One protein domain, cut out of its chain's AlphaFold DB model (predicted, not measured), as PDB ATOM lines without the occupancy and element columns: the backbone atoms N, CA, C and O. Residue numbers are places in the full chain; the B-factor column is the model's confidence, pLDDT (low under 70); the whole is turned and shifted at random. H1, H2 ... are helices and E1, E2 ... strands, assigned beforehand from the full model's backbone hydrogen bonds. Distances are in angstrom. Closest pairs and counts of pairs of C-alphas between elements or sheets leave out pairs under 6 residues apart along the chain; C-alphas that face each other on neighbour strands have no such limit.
ATOM      1  N   LYS A   8     129.356  83.918  92.283       91.38
ATOM      2  CA  LYS A   8     130.448  84.742  91.753       91.38
ATOM      3  C   LYS A   8     129.925  85.859  90.850       91.38
ATOM      4  O   LYS A   8     130.272  87.016  91.046       91.38
ATOM      5  N   SER A   9     129.057  85.525  89.897       93.25
ATOM      6  CA  SER A   9     128.508  86.520  88.972       93.25
ATOM      7  C   SER A   9     127.622  87.548  89.679       93.25
ATOM      8  O   SER A   9     127.675  88.725  89.337       93.25
ATOM      9  N   THR A  10     126.873  87.138  90.710       91.44
ATOM     10  CA  THR A  10     126.052  88.051  91.518       91.44
ATOM     11  C   THR A  10     126.923  89.042  92.290       91.44
ATOM     12  O   THR A  10     126.627  90.237  92.307       91.44
ATOM     13  N   ILE A  11     128.024  88.573  92.887       90.56
ATOM     14  CA  ILE A  11     129.002  89.436  93.567       90.56
ATOM     15  C   ILE A  11     129.642  90.401  92.562       90.56
ATOM     16  O   ILE A  11     129.655  91.610  92.796       90.56
ATOM     17  N   ASP A  12     130.107  89.883  91.423       94.12
ATOM     18  CA  ASP A  12     130.785  90.661  90.383       94.12
ATOM     19  C   ASP A  12     129.868  91.719  89.751       94.12
ATOM     20  O   ASP A  12     130.348  92.775  89.331       94.12
ATOM     21  N   ALA A  13     128.557  91.470  89.699       92.31
ATOM     22  CA  ALA A  13     127.553  92.390  89.171       92.31
ATOM     23  C   ALA A  13     127.057  93.420  90.201       92.31
ATOM     24  O   ALA A  13     126.553  94.475  89.811       92.31
ATOM     25  N   ARG A  14     127.199  93.160  91.510       93.00
ATOM     26  CA  ARG A  14     126.688  94.057  92.557       93.00
ATOM     27  C   ARG A  14     127.373  95.420  92.482       93.00
ATOM     28  O   ARG A  14     128.596  95.540  92.583       93.00
ATOM     29  N   ARG A  15     126.578  96.479  92.368       92.00
ATOM     30  CA  ARG A  15     127.028  97.874  92.442       92.00
ATOM     31  C   ARG A  15     126.156  98.628  93.438       92.00
ATOM     32  O   ARG A  15     124.988  98.292  93.611       92.00
ATOM     33  N   SER A  16     126.718  99.642  94.091       89.62
ATOM     34  CA  SER A  16     125.919 100.566  94.896       89.62
ATOM     35  C   SER A  16     125.019 101.375  93.965       89.62
ATOM     36  O   SER A  16     125.509 102.183  93.174       89.62
ATOM     37  N   ALA A  17     123.711 101.136  94.032       86.00
ATOM     38  CA  ALA A  17     122.736 101.903  93.273       86.00
ATOM     39  C   ALA A  17     122.630 103.325  93.843       86.00
ATOM     40  O   ALA A  17     122.626 103.519  95.057       86.00
ATOM     41  N   ARG A  18     122.557 104.322  92.955       82.31
ATOM     42  CA  ARG A  18     122.354 105.742  93.309       82.31
ATOM     43  C   ARG A  18     121.061 106.319  92.727       82.31
ATOM     44  O   ARG A  18     120.810 107.513  92.814       82.31
ATOM     45  N   SER A  19     120.263 105.472  92.094       83.38
ATOM     46  CA  SER A  19     119.003 105.825  91.455       83.38
ATOM     47  C   SER A  19     118.051 104.658  91.636       83.38
ATOM     48  O   SER A  19     118.415 103.519  91.332       83.38
ATOM     49  N   PHE A  20     116.849 104.946  92.113       85.69
ATOM     50  CA  PHE A  20     115.852 103.944  92.462       85.69
ATOM     51  C   PHE A  20     114.555 104.215  91.708       85.69
ATOM     52  O   PHE A  20     114.254 105.360  91.360       85.69
ATOM     53  N   ARG A  21     113.782 103.156  91.463       88.25
ATOM     54  CA  ARG A  21     112.377 103.321  91.088       88.25
ATOM     55  C   ARG A  21     111.607 103.755  92.329       88.25
ATOM     56  O   ARG A  21     111.864 103.251  93.419       88.25
ATOM     57  N   MET A  22     110.677 104.689  92.161       88.38
ATOM     58  CA  MET A  22     109.838 105.201  93.252       88.38
ATOM     59  C   MET A  22     108.624 104.293  93.465       88.38
ATOM     60  O   MET A  22     107.486 104.748  93.501       88.38
ATOM     61  N   GLU A  23     108.889 102.995  93.546       90.69
ATOM     62  CA  GLU A  23     107.904 101.925  93.640       90.69
ATOM     63  C   GLU A  23     108.277 101.046  94.838       90.69
ATOM     64  O   GLU A  23     109.474 100.826  95.065       90.69
ATOM     65  N   PRO A  24     107.296 100.556  95.613       91.56
ATOM     66  CA  PRO A  24     107.564  99.597  96.671       91.56
ATOM     67  C   PRO A  24     108.175  98.304  96.124       91.56
ATOM     68  O   PRO A  24     107.857  97.856  95.018       91.56
ATOM     69  N   VAL A  25     109.035  97.683  96.920       93.44
ATOM     70  CA  VAL A  25     109.546  96.338  96.666       93.44
ATOM     71  C   VAL A  25     108.411  95.339  96.892       93.44
ATOM     72  O   VAL A  25     107.567  95.515  97.771       93.44
ATOM     73  N   ALA A  26     108.381  94.275  96.089       95.56
ATOM     74  CA  ALA A  26     107.400  93.211  96.259       95.56
ATOM     75  C   ALA A  26     107.490  92.598  97.672       95.56
ATOM     76  O   ALA A  26     108.580  92.400  98.216       95.56
ATOM     77  N   GLN A  27     106.332  92.334  98.281       93.56
ATOM     78  CA  GLN A  27     106.240  91.956  99.694       93.56
ATOM     79  C   GLN A  27     106.976  90.644 100.001       93.56
ATOM     80  O   GLN A  27     107.694  90.558 100.992       93.56
ATOM     81  N   ASP A  28     106.862  89.661  99.110       96.00
ATOM     82  CA  ASP A  28     107.563  88.377  99.178       96.00
ATOM     83  C   ASP A  28     109.089  88.544  99.190       96.00
ATOM     84  O   ASP A  28     109.792  87.852  99.926       96.00
ATOM     85  N   VAL A  29     109.607  89.510  98.427       94.75
ATOM     86  CA  VAL A  29     111.035  89.843  98.415       94.75
ATOM     87  C   VAL A  29     111.454  90.484  99.738       94.75
ATOM     88  O   VAL A  29     112.485  90.107 100.294       94.75
ATOM     89  N   ILE A  30     110.671  91.429 100.269       94.00
ATOM     90  CA  ILE A  30     110.956  92.052 101.572       94.00
ATOM     91  C   ILE A  30     110.946  91.016 102.697       94.00
ATOM     92  O   ILE A  30     111.822  91.051 103.563       94.00
ATOM     93  N   ASP A  31     109.994  90.089 102.682       94.69
ATOM     94  CA  ASP A  31     109.885  89.047 103.700       94.69
ATOM     95  C   ASP A  31     111.057  88.062 103.614       94.69
ATOM     96  O   ASP A  31     111.699  87.798 104.629       94.69
ATOM     97  N   ALA A  32     111.465  87.653 102.407       94.31
ATOM     98  CA  ALA A  32     112.666  86.838 102.222       94.31
ATOM     99  C   ALA A  32     113.947  87.534 102.731       94.31
ATOM    100  O   ALA A  32     114.826  86.890 103.310       94.31
ATOM    101  N   VAL A  33     114.067  88.855 102.546       93.81
ATOM    102  CA  VAL A  33     115.208  89.631 103.063       93.81
ATOM    103  C   VAL A  33     115.172  89.726 104.591       93.81
ATOM    104  O   VAL A  33     116.226  89.610 105.219       93.81
ATOM    105  N   LYS A  34     113.994  89.909 105.202       94.19
ATOM    106  CA  LYS A  34     113.829  89.904 106.667       94.19
ATOM    107  C   LYS A  34     114.202  88.555 107.268       94.19
ATOM    108  O   LYS A  34     114.954  88.523 108.240       94.19
ATOM    109  N   ASP A  35     113.728  87.468 106.669       94.50
ATOM    110  CA  ASP A  35     114.025  86.109 107.118       94.50
ATOM    111  C   ASP A  35     115.525  85.822 107.037       94.50
ATOM    112  O   ASP A  35     116.125  85.338 107.999       94.50
ATOM    113  N   PHE A  36     116.171  86.196 105.926       92.00
ATOM    114  CA  PHE A  36     117.622  86.088 105.798       92.00
ATOM    115  C   PHE A  36     118.348  86.922 106.860       92.00
ATOM    116  O   PHE A  36     119.230  86.410 107.542       92.00
ATOM    117  N   ALA A  37     117.965  88.187 107.043       91.00
ATOM    118  CA  ALA A  37     118.601  89.078 108.008       91.00
ATOM    119  C   ALA A  37     118.479  88.567 109.455       91.00
ATOM    120  O   ALA A  37     119.432  88.686 110.222       91.00
ATOM    121  N   GLY A  38     117.338  87.972 109.817       88.88
ATOM    122  CA  GLY A  38     117.097  87.405 111.148       88.88
ATOM    123  C   GLY A  38     117.770  86.053 111.398       88.88
ATOM    124  O   GLY A  38     117.953  85.669 112.549       88.88
ATOM    125  N   THR A  39     118.149  85.329 110.341       90.25
ATOM    126  CA  THR A  39     118.761  83.989 110.435       90.25
ATOM    127  C   THR A  39     120.238  83.963 110.048       90.25
ATOM    128  O   THR A  39     120.881  82.913 110.133       90.25
ATOM    129  N   MET A  40     120.796  85.102 109.629       87.50
ATOM    130  CA  MET A  40     122.181  85.206 109.189       87.50
ATOM    131  C   MET A  40     123.143  84.897 110.350       87.50
ATOM    132  O   MET A  40     123.132  85.607 111.358       87.50
ATOM    133  N   PRO A  41     124.016  83.881 110.220       86.44
ATOM    134  CA  PRO A  41     125.007  83.595 111.242       86.44
ATOM    135  C   PRO A  41     126.061  84.704 111.263       86.44
ATOM    136  O   PRO A  41     126.672  85.024 110.242       86.44
ATOM    137  N   VAL A  42     126.300  85.255 112.446       84.69
ATOM    138  CA  VAL A  42     127.351  86.241 112.703       84.69
ATOM    139  C   VAL A  42     128.449  85.613 113.567       84.69
ATOM    140  O   VAL A  42     128.144  84.903 114.524       84.69
ATOM    141  N   PRO A  43     129.742  85.828 113.259       86.88
ATOM    142  CA  PRO A  43     130.840  85.204 114.000       86.88
ATOM    143  C   PRO A  43     131.182  85.927 115.316       86.88
ATOM    144  O   PRO A  43     132.214  85.641 115.920       86.88
ATOM    145  N   PHE A  44     130.358  86.880 115.750       85.25
ATOM    146  CA  PHE A  44     130.549  87.675 116.960       85.25
ATOM    147  C   PHE A  44     129.200  88.038 117.583       85.25
ATOM    148  O   PHE A  44     128.195  88.151 116.879       85.25
ATOM    149  N   ASP A  45     129.197  88.242 118.900       84.50
ATOM    150  CA  ASP A  45     128.038  88.773 119.616       84.50
ATOM    151  C   ASP A  45     127.805  90.239 119.230       84.50
ATOM    152  O   ASP A  45     128.749  91.032 119.147       84.50
ATOM    153  N   HIS A  46     126.551  90.606 118.971       84.50
ATOM    154  CA  HIS A  46     126.186  91.973 118.626       84.50
ATOM    155  C   HIS A  46     124.812  92.354 119.168       84.50
ATOM    156  O   HIS A  46     123.878  91.561 119.210       84.50
ATOM    157  N   SER A  47     124.651  93.642 119.469       85.50
ATOM    158  CA  SER A  47     123.361  94.252 119.819       85.50
ATOM    159  C   SER A  47     122.748  95.051 118.665       85.50
ATOM    160  O   SER A  47     121.872  95.886 118.887       85.50
ATOM    161  N   VAL A  48     123.220  94.824 117.431       87.31
ATOM    162  CA  VAL A  48     122.679  95.484 116.237       87.31
ATOM    163  C   VAL A  48     121.254  95.009 115.981       87.31
ATOM    164  O   VAL A  48     120.999  93.814 115.859       87.31
ATOM    165  N   GLU A  49     120.341  95.960 115.844       90.69
ATOM    166  CA  GLU A  49     118.960  95.736 115.455       90.69
ATOM    167  C   GLU A  49     118.730  96.196 114.011       90.69
ATOM    168  O   GLU A  49     119.092  97.309 113.629       90.69
ATOM    169  N   ILE A  50     118.095  95.346 113.203       91.50
ATOM    170  CA  ILE A  50     117.764  95.650 111.809       91.50
ATOM    171  C   ILE A  50     116.289  96.053 111.741       91.50
ATOM    172  O   ILE A  50     115.402  95.271 112.080       91.50
ATOM    173  N   ARG A  51     116.010  97.283 111.299       92.50
ATOM    174  CA  ARG A  51     114.649  97.822 111.172       92.50
ATOM    175  C   ARG A  51     114.307  98.086 109.715       92.50
ATOM    176  O   ARG A  51     114.943  98.906 109.060       92.50
ATOM    177  N   PHE A  52     113.259  97.424 109.241       93.06
ATOM    178  CA  PHE A  52     112.657  97.666 107.933       93.06
ATOM    179  C   PHE A  52     111.539  98.689 108.095       93.06
ATOM    180  O   PHE A  52     110.715  98.553 109.002       93.06
ATOM    181  N   PHE A  53     111.502  99.707 107.243       90.31
ATOM    182  CA  PHE A  53     110.502 100.762 107.343       90.31
ATOM    183  C   PHE A  53     110.152 101.351 105.981       90.31
ATOM    184  O   PHE A  53     110.962 101.361 105.054       90.31
ATOM    185  N   HIS A  54     108.934 101.880 105.907       88.69
ATOM    186  CA  HIS A  54     108.449 102.624 104.759       88.69
ATOM    187  C   HIS A  54     108.689 104.122 104.976       88.69
ATOM    188  O   HIS A  54     108.313 104.676 106.012       88.69
ATOM    189  N   ALA A  55     109.317 104.777 104.008       83.31
ATOM    190  CA  ALA A  55     109.536 106.210 103.978       83.31
ATOM    191  C   ALA A  55     108.648 106.838 102.906       83.31
ATOM    192  O   ALA A  55     108.617 106.391 101.763       83.31
ATOM    193  N   ASP A  56     107.960 107.919 103.268       79.62
ATOM    194  CA  ASP A  56     107.236 108.707 102.282       79.62
ATOM    195  C   ASP A  56     108.252 109.340 101.301       79.62
ATOM    196  O   ASP A  56     109.150 110.071 101.744       79.62
ATOM    197  N   PRO A  57     108.130 109.090  99.981       68.06
ATOM    198  CA  PRO A  57     109.076 109.550  98.959       68.06
ATOM    199  C   PRO A  57     109.165 111.079  98.816       68.06
ATOM    200  O   PRO A  57     109.971 111.598  98.036       68.06
ATOM    201  N   THR A  58     108.342 111.822  99.558       66.88
ATOM    202  CA  THR A  58     108.406 113.281  99.679       66.88
ATOM    203  C   THR A  58     109.516 113.773 100.612       66.88
ATOM    204  O   THR A  58     109.908 114.937 100.514       66.88
ATOM    205  N   LYS A  59     110.064 112.917 101.486       62.09
ATOM    206  CA  LYS A  59     111.118 113.295 102.438       62.09
ATOM    207  C   LYS A  59     112.506 112.977 101.880       62.09
ATOM    208  O   LYS A  59     112.833 111.835 101.559       62.09
ATOM    209  N   THR A  60     113.360 113.994 101.788       64.19
ATOM    210  CA  THR A  60     114.783 113.820 101.468       64.19
ATOM    211  C   THR A  60     115.506 113.235 102.680       64.19
ATOM    212  O   THR A  60     115.741 113.952 103.650       64.19
ATOM    213  N   LEU A  61     115.863 111.946 102.635       65.00
ATOM    214  CA  LEU A  61     116.795 111.355 103.611       65.00
ATOM    215  C   LEU A  61     118.249 111.764 103.330       65.00
ATOM    216  O   LEU A  61     119.061 111.812 104.247       65.00
ATOM    217  N   TYR A  62     118.567 112.098 102.076       67.25
ATOM    218  CA  TYR A  62     119.893 112.528 101.642       67.25
ATOM    219  C   TYR A  62     119.779 113.812 100.817       67.25
ATOM    220  O   TYR A  62     118.874 113.935  99.991       67.25
ATOM    221  N   SER A  63     120.715 114.752 100.987       67.94
ATOM    222  CA  SER A  63     120.663 116.090 100.363       67.94
ATOM    223  C   SER A  63     120.544 116.084  98.833       67.94
ATOM    224  O   SER A  63     120.097 117.066  98.250       67.94
ATOM    225  N   PHE A  64     120.921 114.983  98.176       69.81
ATOM    226  CA  PHE A  64     120.939 114.856  96.715       69.81
ATOM    227  C   PHE A  64     120.045 113.730  96.182       69.81
ATOM    228  O   PHE A  64     120.107 113.418  94.994       69.81
ATOM    229  N   MET A  65     119.239 113.085  97.032       72.81
ATOM    230  CA  MET A  65     118.457 111.921  96.621       72.81
ATOM    231  C   MET A  65     117.125 111.824  97.361       72.81
ATOM    232  O   MET A  65     117.056 111.932  98.586       72.81
ATOM    233  N   LYS A  66     116.058 111.553  96.603       76.12
ATOM    234  CA  LYS A  66     114.785 111.110  97.175       76.12
ATOM    235  C   LYS A  66     114.926 109.663  97.622       76.12
ATOM    236  O   LYS A  66     115.402 108.831  96.852       76.12
ATOM    237  N   SER A  67     114.522 109.380  98.853       77.75
ATOM    238  CA  SER A  67     114.582 108.015  99.360       77.75
ATOM    239  C   SER A  67     113.573 107.136  98.623       77.75
ATOM    240  O   SER A  67     112.441 107.590  98.426       77.75
ATOM    241  N   PRO A  68     113.928 105.896  98.244       87.31
ATOM    242  CA  PRO A  68     112.925 104.930  97.818       87.31
ATOM    243  C   PRO A  68     111.940 104.642  98.966       87.31
ATOM    244  O   PRO A  68     112.264 104.929 100.125       87.31
ATOM    245  N   PRO A  69     110.755 104.077  98.672       89.62
ATOM    246  CA  PRO A  69     109.740 103.829  99.690       89.62
ATOM    247  C   PRO A  69     110.192 102.831 100.761       89.62
ATOM    248  O   PRO A  69     110.050 103.108 101.946       89.62
ATOM    249  N   ASP A  70     110.814 101.713 100.385       92.00
ATOM    250  CA  ASP A  70     111.218 100.680 101.345       92.00
ATOM    251  C   ASP A  70     112.703 100.780 101.692       92.00
ATOM    252  O   ASP A  70     113.569 100.817 100.817       92.00
ATOM    253  N   ASN A  71     112.994 100.839 102.992       90.25
ATOM    254  CA  ASN A  71     114.330 101.096 103.518       90.25
ATOM    255  C   ASN A  71     114.665 100.165 104.683       90.25
ATOM    256  O   ASN A  71     113.788  99.602 105.344       90.25
ATOM    257  N   VAL A  72     115.966 100.054 104.954       91.88
ATOM    258  CA  VAL A  72     116.518  99.285 106.072       91.88
ATOM    259  C   VAL A  72     117.479 100.167 106.855       91.88
ATOM    260  O   VAL A  72     118.346 100.816 106.272       91.88
ATOM    261  N   ALA A  73     117.333 100.178 108.177       90.50
ATOM    262  CA  ALA A  73     118.263 100.800 109.107       90.50
ATOM    263  C   ALA A  73     118.924  99.736 109.990       90.50
ATOM    264  O   ALA A  73     118.260  98.812 110.463       90.50
ATOM    265  N   PHE A  74     120.219  99.908 110.241       90.00
ATOM    266  CA  PHE A  74     120.987  99.128 111.207       90.00
ATOM    267  C   PHE A  74     121.221 100.009 112.432       90.00
ATOM    268  O   PHE A  74     121.872 101.049 112.340       90.00
ATOM    269  N   LEU A  75     120.648  99.622 113.566       89.19
ATOM    270  CA  LEU A  75     120.702 100.364 114.817       89.19
ATOM    271  C   LEU A  75     121.666  99.661 115.763       89.19
ATOM    272  O   LEU A  75     121.423  98.528 116.160       89.19
ATOM    273  N   ALA A  76     122.740 100.335 116.152       87.25
ATOM    274  CA  ALA A  76     123.633  99.869 117.205       87.25
ATOM    275  C   ALA A  76     123.550 100.836 118.384       87.25
ATOM    276  O   ALA A  76     123.523 102.055 118.190       87.25
ATOM    277  N   LYS A  77     123.524 100.312 119.612       81.94
ATOM    278  CA  LYS A  77     123.637 101.161 120.796       81.94
ATOM    279  C   LYS A  77     125.066 101.692 120.871       81.94
ATOM    280  O   LYS A  77     125.991 100.932 121.138       81.94
ATOM    281  N   THR A  78     125.235 102.985 120.646       72.12
ATOM    282  CA  THR A  78     126.510 103.666 120.853       72.12
ATOM    283  C   THR A  78     126.608 104.151 122.296       72.12
ATOM    284  O   THR A  78     125.627 104.605 122.891       72.12
ATOM    285  N   ASP A  79     127.788 104.027 122.891       66.69
ATOM    286  CA  ASP A  79     128.125 104.722 124.125       66.69
ATOM    287  C   ASP A  79     128.532 106.170 123.810       66.69
ATOM    288  O   ASP A  79     128.949 106.514 122.701       66.69
ATOM    289  N   THR A  80     128.396 107.057 124.793       63.59
ATOM    290  CA  THR A  80     128.668 108.494 124.640       63.59
ATOM    291  C   THR A  80     130.106 108.777 124.190       63.59
ATOM    292  O   THR A  80     130.356 109.785 123.527       63.59
ATOM    293  N   ILE A  81     131.046 107.881 124.507       61.47
ATOM    294  CA  ILE A  81     132.454 107.968 124.097       61.47
ATOM    295  C   ILE A  81     132.597 107.703 122.593       61.47
ATOM    296  O   ILE A  81     133.280 108.460 121.903       61.47
ATOM    297  N   SER A  82     131.898 106.702 122.050       56.75
ATOM    298  CA  SER A  82     131.904 106.449 120.605       56.75
ATOM    299  C   SER A  82     131.336 107.625 119.815       56.75
ATOM    300  O   SER A  82     131.847 107.920 118.748       56.75
ATOM    301  N   ILE A  83     130.332 108.337 120.340       56.91
ATOM    302  CA  ILE A  83     129.728 109.510 119.674       56.91
ATOM    303  C   ILE A  83     130.654 110.739 119.714       56.91
ATOM    304  O   ILE A  83     130.621 111.572 118.811       56.91
ATOM    305  N   THR A  84     131.484 110.870 120.748       54.97
ATOM    306  CA  THR A  84     132.356 112.044 120.934       54.97
ATOM    307  C   THR A  84     133.669 111.962 120.152       54.97
ATOM    308  O   THR A  84     134.293 112.998 119.942       54.97
ATOM    309  N   ASN A  85     134.044 110.778 119.651       49.59
ATOM    310  CA  ASN A  85     135.287 110.539 118.906       49.59
ATOM    311  C   ASN A  85     135.091 110.224 117.408       49.59
ATOM    312  O   ASN A  85     136.001 109.686 116.780       49.59
ATOM    313  N   VAL A  86     133.932 110.518 116.808       48.12
ATOM    314  CA  VAL A  86     133.679 110.107 115.415       48.12
ATOM    315  C   VAL A  86     134.398 111.015 114.405       48.12
ATOM    316  O   VAL A  86     133.843 111.995 113.909       48.12
TER     317      VAL A  86
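AT A GLANCE: This is residues 8 to 86 of the 90 residues of an uncharacterized protein of Firmicutes bacterium HGW-Firmicutes-11 (UniProt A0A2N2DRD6). A two-stranded hairpin, E1 and E2, lies near the middle, with one long helix, H2, over one face of it on the E1 side. Both ends stick out from this small body: residues 8 to 17, with the short helix H1, and residues 79 to 86, with the short helix H3. The printed part has 79 residues, with three named helices and two named strands in the order H1, H2, E1, E2, H3; the sheet, E1 - E2, is antiparallel. The class is mixed, helices and strands, with 36 residues in named elements, under half of those printed. The whole is loose, with a radius of gyration of the C-alphas of 15.7 A and spans of 38 by 33 by 25 A.

HOW THE PARTS SIT: H1, residues 8 to 13, stands free and is apart from H2, residues 27 to 39. The closest C-alphas of H2 and E1, residues 49 to 54, are those of Ala 37 and Ile 50, 7.6 A apart. E1 and E2, residues 70 to 75, form an antiparallel hairpin, their directions 155 degrees apart. N 51 and O 73 are within hydrogen-bond range at 2.8 A, as are N 71 and O 53 at 2.9 A. H2 and E2 are apart. H3, residues 80 to 84, stands free. In H1, H2 and H3 every O i to N i+4 pair is within hydrogen-bond range.

IN THESE COORDINATES: H1 begins at C-alpha 8, (130.448, 84.742, 91.753). H2 is 18.3 A long from first to last C-alpha; E1 and E2 are 16.5 A each. H3 ends at C-alpha 84, (132.356, 112.044, 120.934).

THE WHOLE: The C-alphas farthest apart, those of Ser 9 and Thr 80, are separated by 41.9 A. The printed part has no cut. The links H1 to H2 and E1 to E2 are long. Confidence is low, under 70, at residues 57 to 64 and 79 to 86.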